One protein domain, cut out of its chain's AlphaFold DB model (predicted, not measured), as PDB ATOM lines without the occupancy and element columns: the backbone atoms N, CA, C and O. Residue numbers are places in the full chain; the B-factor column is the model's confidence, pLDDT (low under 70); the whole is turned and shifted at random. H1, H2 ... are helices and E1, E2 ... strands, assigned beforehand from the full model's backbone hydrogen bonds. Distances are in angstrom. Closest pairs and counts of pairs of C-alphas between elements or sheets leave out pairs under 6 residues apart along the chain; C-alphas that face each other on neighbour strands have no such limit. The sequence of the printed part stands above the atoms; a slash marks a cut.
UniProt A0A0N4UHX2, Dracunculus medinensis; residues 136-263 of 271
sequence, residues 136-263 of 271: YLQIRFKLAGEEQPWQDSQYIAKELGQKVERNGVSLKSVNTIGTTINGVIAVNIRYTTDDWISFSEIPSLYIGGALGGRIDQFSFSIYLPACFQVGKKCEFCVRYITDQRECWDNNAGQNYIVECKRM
ATOM      1  N   TYR A 136     -20.128   7.098  19.391       89.45
ATOM      2  CA  TYR A 136     -20.558   6.689  20.727       89.45
ATOM      3  C   TYR A 136     -20.038   5.290  21.064       89.45
ATOM      4  O   TYR A 136     -19.688   4.510  20.177       89.45
ATOM      5  N   LEU A 137     -19.991   4.970  22.355       90.31
ATOM      6  CA  LEU A 137     -19.632   3.645  22.842       90.31
ATOM      7  C   LEU A 137     -20.896   2.805  23.051       90.31
ATOM      8  O   LEU A 137     -21.809   3.199  23.768       90.31
ATOM      9  N   GLN A 138     -20.947   1.644  22.408       90.96
ATOM     10  CA  GLN A 138     -22.038   0.686  22.509       90.96
ATOM     11  C   GLN A 138     -21.639  -0.464  23.438       90.96
ATOM     12  O   GLN A 138     -20.680  -1.183  23.160       90.96
ATOM     13  N   ILE A 139     -22.413  -0.681  24.500       90.13
ATOM     14  CA  ILE A 139     -22.286  -1.854  25.374       90.13
ATOM     15  C   ILE A 139     -22.776  -3.097  24.615       90.13
ATOM     16  O   ILE A 139     -23.858  -3.087  24.024       90.13
ATOM     17  N   ARG A 140     -21.959  -4.157  24.583       90.95
ATOM     18  CA  ARG A 140     -22.223  -5.411  23.853       90.95
ATOM     19  C   ARG A 140     -22.225  -6.632  24.770       90.95
ATOM     20  O   ARG A 140     -21.647  -7.664  24.445       90.95
ATOM     21  N   PHE A 141     -22.884  -6.513  25.911       87.92
ATOM     22  CA  PHE A 141     -23.130  -7.611  26.840       87.92
ATOM     23  C   PHE A 141     -24.420  -7.351  27.610       87.92
ATOM     24  O   PHE A 141     -24.934  -6.236  27.587       87.92
ATOM     25  N   LYS A 142     -24.912  -8.387  28.286       83.59
ATOM     26  CA  LYS A 142     -26.025  -8.287  29.228       83.59
ATOM     27  C   LYS A 142     -25.496  -8.365  30.654       83.59
ATOM     28  O   LYS A 142     -24.571  -9.136  30.925       83.59
ATOM     29  N   LEU A 143     -26.068  -7.575  31.551       78.76
ATOM     30  CA  LEU A 143     -25.821  -7.692  32.985       78.76
ATOM     31  C   LEU A 143     -26.718  -8.772  33.608       78.76
ATOM     32  O   LEU A 143     -27.693  -9.224  33.007       78.76
ATOM     33  N   ALA A 144     -26.364  -9.204  34.822       68.83
ATOM     34  CA  ALA A 144     -27.214 -10.106  35.596       68.83
ATOM     35  C   ALA A 144     -28.580  -9.437  35.838       68.83
ATOM     36  O   ALA A 144     -28.620  -8.294  36.297       68.83
ATOM     37  N   GLY A 145     -29.673 -10.130  35.518       63.53
ATOM     38  CA  GLY A 145     -31.045  -9.622  35.650       63.53
ATOM     39  C   GLY A 145     -31.593  -8.865  34.438       63.53
ATOM     40  O   GLY A 145     -32.703  -8.352  34.487       63.53
ATOM     41  N   GLU A 146     -30.861  -8.771  33.327       64.77
ATOM     42  CA  GLU A 146     -31.283  -7.943  32.182       64.77
ATOM     43  C   GLU A 146     -32.123  -8.704  31.128       64.77
ATOM     44  O   GLU A 146     -32.454  -8.169  30.072       64.77
ATOM     45  N   GLU A 147     -32.478  -9.971  31.367       61.39
ATOM     46  CA  GLU A 147     -33.174 -10.795  30.363       61.39
ATOM     47  C   GLU A 147     -34.685 -10.520  30.240       61.39
ATOM     48  O   GLU A 147     -35.303 -10.981  29.277       61.39
ATOM     49  N   GLN A 148     -35.298  -9.769  31.163       56.87
ATOM     50  CA  GLN A 148     -36.738  -9.480  31.154       56.87
ATOM     51  C   GLN A 148     -37.005  -7.987  31.470       56.87
ATOM     52  O   GLN A 148     -36.574  -7.518  32.522       56.87
ATOM     53  N   PRO A 149     -37.752  -7.238  30.629       52.94
ATOM     54  CA  PRO A 149     -37.892  -5.769  30.716       52.94
ATOM     55  C   PRO A 149     -38.611  -5.186  31.949       52.94
ATOM     56  O   PRO A 149     -38.764  -3.972  32.031       52.94
ATOM     57  N   TRP A 150     -39.086  -6.014  32.882       59.98
ATOM     58  CA  TRP A 150     -40.021  -5.615  33.951       59.98
ATOM     59  C   TRP A 150     -39.597  -6.137  35.331       59.98
ATOM     60  O   TRP A 150     -40.445  -6.457  36.163       59.98
ATOM     61  N   GLN A 151     -38.300  -6.353  35.558       60.48
ATOM     62  CA  GLN A 151     -37.863  -7.077  36.750       60.48
ATOM     63  C   GLN A 151     -37.775  -6.207  38.004       60.48
ATOM     64  O   GLN A 151     -37.156  -5.147  38.026       60.48
ATOM     65  N   ASP A 152     -38.375  -6.745  39.066       67.55
ATOM     66  CA  ASP A 152     -38.278  -6.273  40.440       67.55
ATOM     67  C   ASP A 152     -36.805  -6.207  40.881       67.55
ATOM     68  O   ASP A 152     -36.028  -7.150  40.679       67.55
ATOM     69  N   SER A 153     -36.435  -5.102  41.529       70.06
ATOM     70  CA  SER A 153     -35.121  -4.869  42.138       70.06
ATOM     71  C   SER A 153     -34.656  -6.054  43.000       70.06
ATOM     72  O   SER A 153     -33.469  -6.397  43.010       70.06
ATOM     73  N   GLN A 154     -35.587  -6.761  43.656       73.36
ATOM     74  CA  GLN A 154     -35.267  -7.958  44.442       73.36
ATOM     75  C   GLN A 154     -34.751  -9.134  43.601       73.36
ATOM     76  O   GLN A 154     -33.881  -9.882  44.056       73.36
ATOM     77  N   TYR A 155     -35.255  -9.315  42.378       77.49
ATOM     78  CA  TYR A 155     -34.796 -10.385  41.494       77.49
ATOM     79  C   TYR A 155     -33.363 -10.126  41.029       77.49
ATOM     80  O   TYR A 155     -32.505 -10.999  41.173       77.49
ATOM     81  N   ILE A 156     -33.087  -8.904  40.559       72.56
ATOM     82  CA  ILE A 156     -31.751  -8.485  40.112       72.56
ATOM     83  C   ILE A 156     -30.745  -8.638  41.260       72.56
ATOM     84  O   ILE A 156     -29.667  -9.207  41.086       72.56
ATOM     85  N   ALA A 157     -31.122  -8.204  42.467       73.29
ATOM     86  CA  ALA A 157     -30.326  -8.387  43.676       73.29
ATOM     87  C   ALA A 157     -30.022  -9.865  43.973       73.29
ATOM     88  O   ALA A 157     -28.890 -10.205  44.325       73.29
ATOM     89  N   LYS A 158     -31.011 -10.752  43.816       79.17
ATOM     90  CA  LYS A 158     -30.852 -12.194  44.041       79.17
ATOM     91  C   LYS A 158     -29.940 -12.839  43.001       79.17
ATOM     92  O   LYS A 158     -29.089 -13.646  43.369       79.17
ATOM     93  N   GLU A 159     -30.102 -12.505  41.725       79.42
ATOM     94  CA  GLU A 159     -29.256 -13.038  40.654       79.42
ATOM     95  C   GLU A 159     -27.810 -12.562  40.805       79.42
ATOM     96  O   GLU A 159     -26.883 -13.376  40.765       79.42
ATOM     97  N   LEU A 160     -27.619 -11.267  41.080       75.10
ATOM     98  CA  LEU A 160     -26.310 -10.696  41.381       75.10
ATOM     99  C   LEU A 160     -25.676 -11.386  42.591       75.10
ATOM    100  O   LEU A 160     -24.516 -11.785  42.521       75.10
ATOM    101  N   GLY A 161     -26.442 -11.581  43.669       76.06
ATOM    102  CA  GLY A 161     -25.989 -12.296  44.860       76.06
ATOM    103  C   GLY A 161     -25.507 -13.708  44.536       76.06
ATOM    104  O   GLY A 161     -24.390 -14.068  44.890       76.06
ATOM    105  N   GLN A 162     -26.280 -14.477  43.767       81.97
ATOM    106  CA  GLN A 162     -25.865 -15.818  43.346       81.97
ATOM    107  C   GLN A 162     -24.632 -15.801  42.436       81.97
ATOM    108  O   GLN A 162     -23.797 -16.703  42.510       81.97
ATOM    109  N   LYS A 163     -24.507 -14.809  41.547       78.93
ATOM    110  CA  LYS A 163     -23.341 -14.684  40.668       78.93
ATOM    111  C   LYS A 163     -22.082 -14.353  41.472       78.93
ATOM    112  O   LYS A 163     -21.050 -14.980  41.247       78.93
ATOM    113  N   VAL A 164     -22.184 -13.450  42.447       79.55
ATOM    114  CA  VAL A 164     -21.096 -13.129  43.384       79.55
ATOM    115  C   VAL A 164     -20.759 -14.329  44.269       79.55
ATOM    116  O   VAL A 164     -19.585 -14.624  44.444       79.55
ATOM    117  N   GLU A 165     -21.739 -15.080  44.768       79.15
ATOM    118  CA  GLU A 165     -21.478 -16.283  45.575       79.15
ATOM    119  C   GLU A 165     -20.753 -17.377  44.770       79.15
ATOM    120  O   GLU A 165     -19.842 -18.024  45.289       79.15
ATOM    121  N   ARG A 166     -21.092 -17.560  43.485       80.21
ATOM    122  CA  ARG A 166     -20.410 -18.530  42.606       80.21
ATOM    123  C   ARG A 166     -19.010 -18.076  42.196       80.21
ATOM    124  O   ARG A 166     -18.064 -18.862  42.259       80.21
ATOM    125  N   ASN A 167     -18.885 -16.825  41.757       74.45
ATOM    126  CA  ASN A 167     -17.676 -16.328  41.101       74.45
ATOM    127  C   ASN A 167     -16.770 -15.530  42.038       74.45
ATOM    128  O   ASN A 167     -15.677 -15.168  41.636       74.45
ATOM    129  N   GLY A 168     -17.205 -15.205  43.253       77.09
ATOM    130  CA  GLY A 168     -16.538 -14.287  44.182       77.09
ATOM    131  C   GLY A 168     -16.662 -12.806  43.810       77.09
ATOM    132  O   GLY A 168     -16.490 -11.949  44.668       77.09
ATOM    133  N   VAL A 169     -16.963 -12.488  42.548       79.46
ATOM    134  CA  VAL A 169     -17.072 -11.118  42.040       79.46
ATOM    135  C   VAL A 169     -18.070 -11.046  40.890       79.46
ATOM    136  O   VAL A 169     -18.227 -12.005  40.136       79.46
ATOM    137  N   SER A 170     -18.761  -9.911  40.770       80.13
ATOM    138  CA  SER A 170     -19.606  -9.619  39.616       80.13
ATOM    139  C   SER A 170     -19.674  -8.127  39.316       80.13
ATOM    140  O   SER A 170     -19.726  -7.304  40.233       80.13
ATOM    141  N   LEU A 171     -19.747  -7.782  38.030       79.57
ATOM    142  CA  LEU A 171     -20.193  -6.458  37.586       79.57
ATOM    143  C   LEU A 171     -21.683  -6.280  37.896       79.57
ATOM    144  O   LEU A 171     -22.489  -7.147  37.554       79.57
ATOM    145  N   LYS A 172     -22.035  -5.168  38.555       80.68
ATOM    146  CA  LYS A 172     -23.423  -4.789  38.857       80.68
ATOM    147  C   LYS A 172     -23.998  -3.888  37.774       80.68
ATOM    148  O   LYS A 172     -25.097  -4.136  37.299       80.68
ATOM    149  N   SER A 173     -23.277  -2.829  37.421       81.06
ATOM    150  CA  SER A 173     -23.731  -1.850  36.433       81.06
ATOM    151  C   SER A 173     -22.569  -1.273  35.638       81.06
ATOM    152  O   SER A 173     -21.434  -1.225  36.114       81.06
ATOM    153  N   VAL A 174     -22.869  -0.830  34.419       82.11
ATOM    154  CA  VAL A 174     -21.938  -0.139  33.527       82.11
ATOM    155  C   VAL A 174     -22.675   0.997  32.820       82.11
ATOM    156  O   VAL A 174     -23.857   0.877  32.507       82.11
ATOM    157  N   ASN A 175     -21.986   2.096  32.545       85.33
ATOM    158  CA  ASN A 175     -22.457   3.156  31.670       85.33
ATOM    159  C   ASN A 175     -21.296   3.731  30.851       85.33
ATOM    160  O   ASN A 175     -20.120   3.468  31.115       85.33
ATOM    161  N   THR A 176     -21.628   4.529  29.841       80.62
ATOM    162  CA  THR A 176     -20.633   5.206  29.008       80.62
ATOM    163  C   THR A 176     -20.977   6.676  28.850       80.62
ATOM    164  O   THR A 176     -22.115   7.012  28.526       80.62
ATOM    165  N   ILE A 177     -19.986   7.546  29.033       83.77
ATOM    166  CA  ILE A 177     -20.102   8.994  28.838       83.77
ATOM    167  C   ILE A 177     -18.940   9.433  27.943       83.77
ATOM    168  O   ILE A 177     -17.776   9.396  28.349       83.77
ATOM    169  N   GLY A 178     -19.244   9.821  26.702       83.94
ATOM    170  CA  GLY A 178     -18.224  10.118  25.693       83.94
ATOM    171  C   GLY A 178     -17.342   8.897  25.412       83.94
ATOM    172  O   GLY A 178     -17.845   7.849  25.015       83.94
ATOM    173  N   THR A 179     -16.033   9.026  25.646       80.55
ATOM    174  CA  THR A 179     -15.054   7.926  25.539       80.55
ATOM    175  C   THR A 179     -14.725   7.261  26.880       80.55
ATOM    176  O   THR A 179     -13.798   6.455  26.962       80.55
ATOM    177  N   THR A 180     -15.463   7.594  27.941       83.42
ATOM    178  CA  THR A 180     -15.262   7.020  29.276       83.42
ATOM    179  C   THR A 180     -16.288   5.924  29.531       83.42
ATOM    180  O   THR A 180     -17.484   6.136  29.325       83.42
ATOM    181  N   ILE A 181     -15.831   4.766  30.003       85.09
ATOM    182  CA  ILE A 181     -16.685   3.672  30.483       85.09
ATOM    183  C   ILE A 181     -16.619   3.695  32.007       85.09
ATOM    184  O   ILE A 181     -15.524   3.563  32.549       85.09
ATOM    185  N   ASN A 182     -17.754   3.841  32.692       82.72
ATOM    186  CA  ASN A 182     -17.814   3.710  34.149       82.72
ATOM    187  C   ASN A 182     -18.610   2.472  34.542       82.72
ATOM    188  O   ASN A 182     -19.532   2.074  33.836       82.72
ATOM    189  N   GLY A 183     -18.305   1.883  35.689       74.80
ATOM    190  CA  GLY A 183     -19.113   0.794  36.224       74.80
ATOM    191  C   GLY A 183     -18.973   0.625  37.726       74.80
ATOM    192  O   GLY A 183     -18.114   1.248  38.350       74.80
ATOM    193  N   VAL A 184     -19.842  -0.216  38.292       72.48
ATOM    194  CA  VAL A 184     -19.847  -0.608  39.705       72.48
ATOM    195  C   VAL A 184     -19.624  -2.119  39.828       72.48
ATOM    196  O   VAL A 184     -20.385  -2.912  39.275       72.48
ATOM    197  N   ILE A 185     -18.582  -2.516  40.548       66.78
ATOM    198  CA  ILE A 185     -18.033  -3.873  40.719       66.78
ATOM    199  C   ILE A 185     -17.623  -4.092  42.170       66.78
ATOM    200  O   ILE A 185     -17.778  -3.190  42.971       66.78
ATOM    201  N   ALA A 186     -17.052  -5.243  42.517       59.04
ATOM    202  CA  ALA A 186     -16.447  -5.418  43.832       59.04
ATOM    203  C   ALA A 186     -14.920  -5.139  43.875       59.04
ATOM    204  O   ALA A 186     -14.362  -5.187  44.961       59.04
ATOM    205  N   VAL A 187     -14.190  -4.971  42.743       67.96
ATOM    206  CA  VAL A 187     -12.692  -4.981  42.725       67.96
ATOM    207  C   VAL A 187     -12.039  -4.788  41.329       67.96
ATOM    208  O   VAL A 187     -12.698  -5.069  40.345       67.96
ATOM    209  N   ASN A 188     -10.738  -4.428  41.263       80.86
ATOM    210  CA  ASN A 188      -9.824  -4.235  40.103       80.86
ATOM    211  C   ASN A 188     -10.253  -4.751  38.711       80.86
ATOM    212  O   ASN A 188     -10.698  -5.882  38.538       80.86
ATOM    213  N   ILE A 189      -9.970  -3.958  37.672       88.58
ATOM    214  CA  ILE A 189     -10.362  -4.242  36.283       88.58
ATOM    215  C   ILE A 189      -9.125  -4.443  35.428       88.58
ATOM    216  O   ILE A 189      -8.199  -3.631  35.467       88.58
ATOM    217  N   ARG A 190      -9.145  -5.490  34.605       93.38
ATOM    218  CA  ARG A 190      -8.195  -5.675  33.511       93.38
ATOM    219  C   ARG A 190      -8.920  -5.447  32.193       93.38
ATOM    220  O   ARG A 190      -9.997  -6.002  31.990       93.38
ATOM    221  N   TYR A 191      -8.339  -4.646  31.308       94.52
ATOM    222  CA  TYR A 191      -8.925  -4.356  30.004       94.52
ATOM    223  C   TYR A 191      -7.885  -4.339  28.883       94.52
ATOM    224  O   TYR A 191      -6.693  -4.150  29.123       94.52
ATOM    225  N   THR A 192      -8.356  -4.515  27.654       94.63
ATOM    226  CA  THR A 192      -7.574  -4.479  26.414       94.63
ATOM    227  C   THR A 192      -8.336  -3.712  25.331       94.63
ATOM    228  O   THR A 192      -9.564  -3.596  25.368       94.63
ATOM    229  N   THR A 193      -7.603  -3.184  24.355       94.80
ATOM    230  CA  THR A 193      -8.145  -2.566  23.132       94.80
ATOM    231  C   THR A 193      -7.537  -3.154  21.852       94.80
ATOM    232  O   THR A 193      -7.771  -2.639  20.754       94.80
ATOM    233  N   ASP A 194      -6.753  -4.226  21.987       93.01
ATOM    234  CA  ASP A 194      -5.939  -4.840  20.937       93.01
ATOM    235  C   ASP A 194      -5.990  -6.376  20.988       93.01
ATOM    236  O   ASP A 194      -4.972  -7.047  20.839       93.01
ATOM    237  N   ASP A 195      -7.187  -6.936  21.192       93.37
ATOM    238  CA  ASP A 195      -7.436  -8.385  21.182       93.37
ATOM    239  C   ASP A 195      -6.525  -9.162  22.160       93.37
ATOM    240  O   ASP A 195      -6.022 -10.242  21.849       93.37
ATOM    241  N   TRP A 196      -6.302  -8.599  23.355       94.27
ATOM    242  CA  TRP A 196      -5.466  -9.164  24.425       94.27
ATOM    243  C   TRP A 196      -3.976  -9.327  24.079       94.27
ATOM    244  O   TRP A 196      -3.255  -9.999  24.820       94.27
ATOM    245  N   ILE A 197      -3.479  -8.679  23.016       95.30
ATOM    246  CA  ILE A 197      -2.032  -8.579  22.752       95.30
ATOM    247  C   ILE A 197      -1.354  -7.801  23.885       95.30
ATOM    248  O   ILE A 197      -0.288  -8.193  24.366       95.30
ATOM    249  N   SER A 198      -1.991  -6.724  24.342       94.67
ATOM    250  CA  SER A 198      -1.627  -6.011  25.555       94.67
ATOM    251  C   SER A 198      -2.842  -5.815  26.460       94.67
ATOM    252  O   SER A 198      -4.000  -5.962  26.062       94.67
ATOM    253  N   PHE A 199      -2.575  -5.527  27.730       95.27
ATOM    254  CA  PHE A 199      -3.617  -5.218  28.695       95.27
ATOM    255  C   PHE A 199      -3.151  -4.145  29.669       95.27
ATOM    256  O   PHE A 199      -1.962  -4.000  29.956       95.27
ATOM    257  N   SER A 200      -4.130  -3.437  30.212       93.69
ATOM    258  CA  SER A 200      -3.967  -2.468  31.283       93.69
ATOM    259  C   SER A 200      -4.799  -2.907  32.479       93.69
ATOM    260  O   SER A 200      -5.893  -3.454  32.326       93.69
ATOM    261  N   GLU A 201      -4.289  -2.653  33.679       91.58
ATOM    262  CA  GLU A 201      -5.033  -2.846  34.921       91.58
ATOM    263  C   GLU A 201      -5.334  -1.488  35.546       91.58
ATOM    264  O   GLU A 201      -4.459  -0.624  35.619       91.58
ATOM    265  N   ILE A 202      -6.574  -1.301  35.994       89.42
ATOM    266  CA  ILE A 202      -6.997  -0.105  36.721       89.42
ATOM    267  C   ILE A 202      -7.595  -0.490  38.078       89.42
ATOM    268  O   ILE A 202      -8.308  -1.498  38.186       89.42
ATOM    269  N   PRO A 203      -7.311   0.302  39.126       85.95
ATOM    270  CA  PRO A 203      -7.917   0.098  40.426       85.95
ATOM    271  C   PRO A 203      -9.384   0.535  40.416       85.95
ATOM    272  O   PRO A 203      -9.783   1.435  39.675       85.95
ATOM    273  N   SER A 204     -10.172  -0.079  41.291       85.65
ATOM    274  CA  SER A 204     -11.539   0.340  41.595       85.65
ATOM    275  C   SER A 204     -11.605   1.055  42.945       85.65
ATOM    276  O   SER A 204     -10.856   0.725  43.864       85.65
ATOM    277  N   LEU A 205     -12.526   2.002  43.090       86.19
ATOM    278  CA  LEU A 205     -12.735   2.796  44.298       86.19
ATOM    279  C   LEU A 205     -13.912   2.253  45.096       86.19
ATOM    280  O   LEU A 205     -15.010   2.189  44.566       86.19
ATOM    281  N   TYR A 206     -13.725   1.910  46.367       84.76
ATOM    282  CA  TYR A 206     -14.838   1.496  47.225       84.76
ATOM    283  C   TYR A 206     -15.890   2.612  47.347       84.76
ATOM    284  O   TYR A 206     -15.544   3.765  47.607       84.76
ATOM    285  N   ILE A 207     -17.163   2.264  47.161       85.41
ATOM    286  CA  ILE A 207     -18.308   3.191  47.235       85.41
ATOM    287  C   ILE A 207     -19.323   2.816  48.318       85.41
ATOM    288  O   ILE A 207     -20.078   3.690  48.735       85.41
ATOM    289  N   GLY A 208     -19.339   1.578  48.820       81.77
ATOM    290  CA  GLY A 208     -20.206   1.196  49.940       81.77
ATOM    291  C   GLY A 208     -20.652  -0.262  49.913       81.77
ATOM    292  O   GLY A 208     -20.421  -0.971  48.940       81.77
ATOM    293  N   GLY A 209     -21.328  -0.703  50.972       73.44
ATOM    294  CA  GLY A 209     -21.946  -2.027  51.037       73.44
ATOM    295  C   GLY A 209     -23.341  -2.049  50.399       73.44
ATOM    296  O   GLY A 209     -24.142  -1.136  50.586       73.44
ATOM    297  N   ALA A 210     -23.654  -3.125  49.687       71.71
ATOM    298  CA  ALA A 210     -24.965  -3.469  49.151       71.71
ATOM    299  C   ALA A 210     -25.525  -4.737  49.812       71.71
ATOM    300  O   ALA A 210     -24.823  -5.466  50.516       71.71
ATOM    301  N   LEU A 211     -26.815  -5.000  49.569       69.58
ATOM    302  CA  LEU A 211     -27.539  -6.180  50.065       69.58
ATOM    303  C   LEU A 211     -27.386  -6.384  51.580       69.58
ATOM    304  O   LEU A 211     -26.989  -7.454  52.039       69.58
ATOM    305  N   GLY A 212     -27.650  -5.332  52.360       69.64
ATOM    306  CA  GLY A 212     -27.526  -5.384  53.820       69.64
ATOM    307  C   GLY A 212     -26.086  -5.554  54.314       69.64
ATOM    308  O   GLY A 212     -25.876  -6.140  55.369       69.64
ATOM    309  N   GLY A 213     -25.094  -5.092  53.543       70.19
ATOM    310  CA  GLY A 213     -23.674  -5.180  53.898       70.19
ATOM    311  C   GLY A 213     -23.014  -6.518  53.554       70.19
ATOM    312  O   GLY A 213     -21.879  -6.751  53.949       70.19
ATOM    313  N   ARG A 214     -23.701  -7.404  52.819       72.27
ATOM    314  CA  ARG A 214     -23.135  -8.694  52.387       72.27
ATOM    315  C   ARG A 214     -22.219  -8.584  51.170       72.27
ATOM    316  O   ARG A 214     -21.431  -9.495  50.938       72.27
ATOM    317  N   ILE A 215     -22.367  -7.533  50.362       76.05
ATOM    318  CA  ILE A 215     -21.608  -7.353  49.121       76.05
ATOM    319  C   ILE A 215     -21.020  -5.953  49.094       76.05
ATOM    320  O   ILE A 215     -21.767  -4.981  49.072       76.05
ATOM    321  N   ASP A 216     -19.703  -5.845  49.012       82.43
ATOM    322  CA  ASP A 216     -19.050  -4.560  48.807       82.43
ATOM    323  C   ASP A 216     -19.180  -4.089  47.354       82.43
ATOM    324  O   ASP A 216     -19.097  -4.864  46.397       82.43
ATOM    325  N   GLN A 217     -19.376  -2.786  47.190       83.36
ATOM    326  CA  GLN A 217     -19.441  -2.101  45.912       83.36
ATOM    327  C   GLN A 217     -18.262  -1.151  45.755       83.36
ATOM    328  O   GLN A 217     -17.835  -0.460  46.679       83.36
ATOM    329  N   PHE A 218     -17.777  -1.080  44.529       86.28
ATOM    330  CA  PHE A 218     -16.620  -0.337  44.082       86.28
ATOM    331  C   PHE A 218     -16.934   0.254  42.713       86.28
ATOM    332  O   PHE A 218     -17.613  -0.378  41.917       86.28
ATOM    333  N   SER A 219     -16.458   1.448  42.401       88.78
ATOM    334  CA  SER A 219     -16.622   2.094  41.106       88.78
ATOM    335  C   SER A 219     -15.314   2.114  40.333       88.78
ATOM    336  O   SER A 219     -14.228   2.011  40.902       88.78
ATOM    337  N   PHE A 220     -15.403   2.250  39.018       89.41
ATOM    338  CA  PHE A 220     -14.232   2.413  38.169       89.41
ATOM    339  C   PHE A 220     -14.525   3.231  36.925       89.41
ATOM    340  O   PHE A 220     -15.682   3.348  36.521       89.41
ATOM    341  N   SER A 221     -13.453   3.722  36.302       90.38
ATOM    342  CA  SER A 221     -13.496   4.450  35.037       90.38
ATOM    343  C   SER A 221     -12.361   3.993  34.118       90.38
ATOM    344  O   SER A 221     -11.189   4.080  34.483       90.38
ATOM    345  N   ILE A 222     -12.702   3.530  32.914       91.57
ATOM    346  CA  ILE A 222     -11.754   3.298  31.815       91.57
ATOM    347  C   ILE A 222     -11.808   4.510  30.888       91.57
ATOM    348  O   ILE A 222     -12.869   4.840  30.353       91.57
ATOM    349  N   TYR A 223     -10.656   5.136  30.657       91.65
ATOM    350  CA  TYR A 223     -10.514   6.261  29.735       91.65
ATOM    351  C   TYR A 223      -9.964   5.776  28.395       91.65
ATOM    352  O   TYR A 223      -8.785   5.433  28.286       91.65
ATOM    353  N   LEU A 224     -10.812   5.749  27.364       90.81
ATOM    354  CA  LEU A 224     -10.371   5.436  26.007       90.81
ATOM    355  C   LEU A 224      -9.861   6.703  25.300       90.81
ATOM    356  O   LEU A 224     -10.394   7.795  25.538       90.81
ATOM    357  N   PRO A 225      -8.853   6.583  24.411       87.56
ATOM    358  CA  PRO A 225      -8.346   7.716  23.644       87.56
ATOM    359  C   PRO A 225      -9.458   8.455  22.891       87.56
ATOM    360  O   PRO A 225     -10.364   7.833  22.345       87.56
ATOM    361  N   ALA A 226      -9.356   9.781  22.768       78.89
ATOM    362  CA  ALA A 226     -10.334  10.577  22.015       78.89
ATOM    363  C   ALA A 226     -10.448  10.155  20.532       78.89
ATOM    364  O   ALA A 226     -11.487  10.330  19.906       78.89
ATOM    365  N   CYS A 227      -9.383   9.576  19.974       81.52
ATOM    366  CA  CYS A 227      -9.332   9.037  18.616       81.52
ATOM    367  C   CYS A 227      -9.691   7.541  18.531       81.52
ATOM    368  O   CYS A 227      -9.294   6.870  17.575       81.52
ATOM    369  N   PHE A 228     -10.403   6.990  19.521       87.92
ATOM    370  CA  PHE A 228     -10.794   5.582  19.523       87.92
ATOM    371  C   PHE A 228     -11.682   5.264  18.309       87.92
ATOM    372  O   PHE A 228     -12.792   5.775  18.165       87.92
ATOM    373  N   GLN A 229     -11.150   4.457  17.390       88.45
ATOM    374  CA  GLN A 229     -11.692   4.319  16.039       88.45
ATOM    375  C   GLN A 229     -13.021   3.559  16.018       88.45
ATOM    376  O   GLN A 229     -13.204   2.580  16.740       88.45
ATOM    377  N   VAL A 230     -13.923   3.958  15.120       90.73
ATOM    378  CA  VAL A 230     -15.172   3.225  14.863       90.73
ATOM    379  C   VAL A 230     -14.860   1.772  14.490       90.73
ATOM    380  O   VAL A 230     -13.989   1.505  13.666       90.73
ATOM    381  N   GLY A 231     -15.582   0.837  15.104       92.20
ATOM    382  CA  GLY A 231     -15.394  -0.607  14.958       92.20
ATOM    383  C   GLY A 231     -14.367  -1.210  15.920       92.20
ATOM    384  O   GLY A 231     -14.331  -2.431  16.064       92.20
ATOM    385  N   LYS A 232     -13.557  -0.394  16.613       93.98
ATOM    386  CA  LYS A 232     -12.683  -0.892  17.683       93.98
ATOM    387  C   LYS A 232     -13.489  -1.252  18.924       93.98
ATOM    388  O   LYS A 232     -14.523  -0.647  19.220       93.98
ATOM    389  N   LYS A 233     -12.974  -2.237  19.657       95.44
ATOM    390  CA  LYS A 233     -13.568  -2.766  20.881       95.44
ATOM    391  C   LYS A 233     -12.628  -2.550  22.056       95.44
ATOM    392  O   LYS A 233     -11.413  -2.633  21.909       95.44
ATOM    393  N   CYS A 234     -13.215  -2.249  23.201       95.34
ATOM    394  CA  CYS A 234     -12.602  -2.390  24.505       95.34
ATOM    395  C   CYS A 234     -13.208  -3.641  25.138       95.34
ATOM    396  O   CYS A 234     -14.433  -3.738  25.239       95.34
ATOM    397  N   GLU A 235     -12.368  -4.589  25.536       96.50
ATOM    398  CA  GLU A 235     -12.794  -5.755  26.305       96.50
ATOM    399  C   GLU A 235     -12.238  -5.658  27.714       96.50
ATOM    400  O   GLU A 235     -11.078  -5.289  27.894       96.50
ATOM    401  N   PHE A 236     -13.043  -6.002  28.712       95.22
ATOM    402  CA  PHE A 236     -12.589  -6.027  30.092       95.22
ATOM    403  C   PHE A 236     -13.146  -7.210  30.878       95.22
ATOM    404  O   PHE A 236     -14.171  -7.801  30.539       95.22
ATOM    405  N   CYS A 237     -12.448  -7.547  31.952       93.64
ATOM    406  CA  CYS A 237     -12.862  -8.523  32.944       93.64
ATOM    407  C   CYS A 237     -12.536  -8.002  34.346       93.64
ATOM    408  O   CYS A 237     -11.672  -7.139  34.540       93.64
ATOM    409  N   VAL A 238     -13.281  -8.501  35.326       91.05
ATOM    410  CA  VAL A 238     -13.195  -8.048  36.713       91.05
ATOM    411  C   VAL A 238     -12.386  -9.059  37.513       91.05
ATOM    412  O   VAL A 238     -12.647 -10.259  37.429       91.05
ATOM    413  N   ARG A 239     -11.414  -8.583  38.294       88.32
ATOM    414  CA  ARG A 239     -10.533  -9.412  39.117       88.32
ATOM    415  C   ARG A 239     -10.663  -9.059  40.587       88.32
ATOM    416  O   ARG A 239     -10.244  -7.979  40.991       88.32
ATOM    417  N   TYR A 240     -11.080 -10.027  41.398       84.94
ATOM    418  CA  TYR A 240     -10.961  -9.973  42.852       84.94
ATOM    419  C   TYR A 240      -9.720 -10.681  43.336       84.94
ATOM    420  O   TYR A 240      -9.532 -11.852  43.032       84.94
ATOM    421  N   ILE A 241      -8.915  -9.999  44.139       81.72
ATOM    422  CA  ILE A 241      -7.854 -10.643  44.902       81.72
ATOM    423  C   ILE A 241      -8.165 -10.446  46.378       81.72
ATOM    424  O   ILE A 241      -8.355  -9.323  46.839       81.72
ATOM    425  N   THR A 242      -8.190 -11.559  47.097       78.16
ATOM    426  CA  THR A 242      -8.121 -11.630  48.556       78.16
ATOM    427  C   THR A 242      -6.833 -12.346  48.943       78.16
ATOM    428  O   THR A 242      -6.213 -12.999  48.103       78.16
ATOM    429  N   ASP A 243      -6.470 -12.312  50.223       76.66
ATOM    430  CA  ASP A 243      -5.281 -13.012  50.727       76.66
ATOM    431  C   ASP A 243      -5.296 -14.528  50.453       76.66
ATOM    432  O   ASP A 243      -4.246 -15.168  50.442       76.66
ATOM    433  N   GLN A 244      -6.475 -15.122  50.238       80.74
ATOM    434  CA  GLN A 244      -6.638 -16.569  50.058       80.74
ATOM    435  C   GLN A 244      -6.984 -16.986  48.631       80.74
ATOM    436  O   GLN A 244      -6.788 -18.149  48.271       80.74
ATOM    437  N   ARG A 245      -7.557 -16.086  47.829       83.09
ATOM    438  CA  ARG A 245      -8.114 -16.450  46.526       83.09
ATOM    439  C   ARG A 245      -8.114 -15.286  45.554       83.09
ATOM    440  O   ARG A 245      -8.471 -14.161  45.904       83.09
ATOM    441  N   GLU A 246      -7.801 -15.623  44.312       87.69
ATOM    442  CA  GLU A 246      -8.052 -14.798  43.142       87.69
ATOM    443  C   GLU A 246      -9.298 -15.315  42.411       87.69
ATOM    444  O   GLU A 246      -9.427 -16.509  42.123       87.69
ATOM    445  N   CYS A 247     -10.225 -14.409  42.129       87.93
ATOM    446  CA  CYS A 247     -11.475 -14.685  41.444       87.93
ATOM    447  C   CYS A 247     -11.632 -13.770  40.229       87.93
ATOM    448  O   CYS A 247     -11.227 -12.607  40.259       87.93
ATOM    449  N   TRP A 248     -12.273 -14.285  39.181       89.71
ATOM    450  CA  TRP A 248     -12.467 -13.579  37.919       89.71
ATOM    451  C   TRP A 248     -13.936 -13.597  37.503       89.71
ATOM    452  O   TRP A 248     -14.567 -14.653  37.495       89.71
ATOM    453  N   ASP A 249     -14.448 -12.442  37.086       89.09
ATOM    454  CA  ASP A 249     -15.670 -12.338  36.290       89.09
ATOM    455  C   ASP A 249     -15.302 -11.867  34.884       89.09
ATOM    456  O   ASP A 249     -15.069 -10.685  34.620       89.09
ATOM    457  N   ASN A 250     -15.213 -12.838  33.982       91.44
ATOM    458  CA  ASN A 250     -14.976 -12.646  32.557       91.44
ATOM    459  C   ASN A 250     -16.261 -12.854  31.743       91.44
ATOM    460  O   ASN A 250     -16.189 -13.271  30.589       91.44
ATOM    461  N   ASN A 251     -17.434 -12.623  32.348       89.36
ATOM    462  CA  ASN A 251     -18.728 -12.763  31.682       89.36
ATOM    463  C   ASN A 251     -18.898 -14.135  30.989       89.36
ATOM    464  O   ASN A 251     -19.163 -14.221  29.790       89.36
ATOM    465  N   ALA A 252     -18.663 -15.221  31.734       88.33
ATOM    466  CA  ALA A 252     -18.706 -16.599  31.225       88.33
ATOM    467  C   ALA A 252     -17.804 -16.838  29.992       88.33
ATOM    468  O   ALA A 252     -18.176 -17.543  29.056       88.33
ATOM    469  N   GLY A 253     -16.616 -16.227  29.984       90.13
ATOM    470  CA  GLY A 253     -15.632 -16.347  28.905       90.13
ATOM    471  C   GLY A 253     -15.861 -15.429  27.703       90.13
ATOM    472  O   GLY A 253     -15.045 -15.442  26.788       90.13
ATOM    473  N   GLN A 254     -16.926 -14.624  27.695       91.34
ATOM    474  CA  GLN A 254     -17.206 -13.674  26.610       91.34
ATOM    475  C   GLN A 254     -16.585 -12.291  26.837       91.34
ATOM    476  O   GLN A 254     -16.580 -11.472  25.921       91.34
ATOM    477  N   ASN A 255     -16.076 -12.029  28.045       92.90
ATOM    478  CA  ASN A 255     -15.674 -10.714  28.535       92.90
ATOM    479  C   ASN A 255     -16.803  -9.670  28.476       92.90
ATOM    480  O   ASN A 255     -17.915  -9.891  27.983       92.90
ATOM    481  N   TYR A 256     -16.514  -8.504  29.037       93.58
ATOM    482  CA  TYR A 256     -17.346  -7.325  28.912       93.58
ATOM    483  C   TYR A 256     -16.856  -6.484  27.740       93.58
ATOM    484  O   TYR A 256     -15.759  -5.935  27.782       93.58
ATOM    485  N   ILE A 257     -17.661  -6.404  26.683       94.85
ATOM    486  CA  ILE A 257     -17.287  -5.760  25.423       94.85
ATOM    487  C   ILE A 257     -18.005  -4.418  25.264       94.85
ATOM    488  O   ILE A 257     -19.231  -4.340  25.334       94.85
ATOM    489  N   VAL A 258     -17.240  -3.372  24.963       93.94
ATOM    490  CA  VAL A 258     -17.743  -2.061  24.542       93.94
ATOM    491  C   VAL A 258     -17.163  -1.723  23.174       93.94
ATOM    492  O   VAL A 258     -15.952  -1.748  22.983       93.94
ATOM    493  N   GLU A 259     -18.013  -1.408  22.201       94.43
ATOM    494  CA  GLU A 259     -17.606  -1.126  20.821       94.43
ATOM    495  C   GLU A 259     -17.825   0.344  20.460       94.43
ATOM    496  O   GLU A 259     -18.891   0.899  20.711       94.43
ATOM    497  N   CYS A 260     -16.850   0.972  19.805       92.60
ATOM    498  CA  CYS A 260     -17.028   2.303  19.236       92.60
ATOM    499  C   CYS A 260     -17.865   2.241  17.958       92.60
ATOM    500  O   CYS A 260     -17.517   1.549  16.999       92.60
ATOM    501  N   LYS A 261     -18.956   3.000  17.912       91.16
ATOM    502  CA  LYS A 261     -19.855   3.088  16.763       91.16
ATOM    503  C   LYS A 261     -19.958   4.516  16.258       91.16
ATOM    504  O   LYS A 261     -19.849   5.479  17.011       91.16
ATOM    505  N   ARG A 262     -20.224   4.641  14.958       89.75
ATOM    506  CA  ARG A 262     -20.607   5.919  14.350       89.75
ATOM    507  C   ARG A 262     -22.030   6.281  14.764       89.75
ATOM    508  O   ARG A 262     -22.920   5.431  14.719       89.75
ATOM    509  N   MET A 263     -22.252   7.543  15.092       82.57
ATOM    510  CA  MET A 263     -23.587   8.102  15.254       82.57
ATOM    511  C   MET A 263     -24.176   8.301  13.851       82.57
ATOM    512  O   MET A 263     -23.628   9.051  13.045       82.57
TER     513      MET A 263
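This is residues 136 to 263 of the 271 residues of a protein of Dracunculus medinensis (UniProt A0A0N4UHX2). Two strongly twisted sheets, one of E2, E3, E7 and E6 and a branched one of E1, E4, E5, E8, E9 and E10, stand face to face as a sandwich, with the single helix H1 grazing both at one end. The chain changes sheets at the links E1 to E2, E3 to E4, E5 to E6 and E7 to E8; residues 147 to 152, before H1, stick out. The printed part has 128 residues with ten named strands and one named helix, in the order E1 H1 E2 E3 E4 E5 E6 E7 E8 E9 E10; the neighbour strands are antiparallel and the class is mixed. It is compact, with a radius of gyration of the C-alphas of 14.7 A and spans of 42 by 39 by 26 A.

E1, residues 136 to 139, is the antiparallel neighbour of E10, residues 256 to 262, with N 138 and O 259 2.8 A apart. E2, residues 173 to 177, and E3, residues 180 to 185, form a hairpin, with N 175 and O 182 2.8 A apart. E7, residues 215 to 223, is the antiparallel neighbour of E3, with N 185 and O 218 2.7 A apart. E7 forms a hairpin with the edge strand E6, residues 205 to 210, where N 210 and O 215 are 2.7 A apart. E4, residues 189 to 192, and E5, residues 200 to 202, form a hairpin, with N 191 and O 200 2.9 A apart. E5 runs on into E6 across a break of 2 residues, at 58 degrees. E8, residues 233 to 241, has E4 on one side, with N 192 and O 235 2.8 A apart. On the other side of E8 are E10, with N 234 and O 258 2.8 A apart, and E9, residues 246 to 249, with N 240 and O 247 2.8 A apart. The two sheets' facing parts are 10.1 A apart centre to centre, with their strands at 35 degrees. H1, residues 153 to 167, only grazes each sheet; its closest C-alphas with E9 are Asn 167 and Cys 247, 6.4 A. Each O i to N i+4 pair in H1 is within hydrogen-bond range.

E1 begins at C-alpha 136 (-20.558, 6.689, 20.727). H1, 20.9 A long, begins at C-alpha 153 (-35.121, -4.869, 42.138). E7 measures 26.2 A, E8 25.9 A and E10 20.0 A; E10 ends at C-alpha 262 (-20.607, 5.919, 14.350).

The C-alphas of Gln 244 and Met 263 are the two farthest apart, 45.9 A. The printed part has no cut, and its long link is E1 to H1. The mean pLDDT of the printed part is 83.2, with residues 144 to 152, 185 to 187 and 211 to 212 under 70.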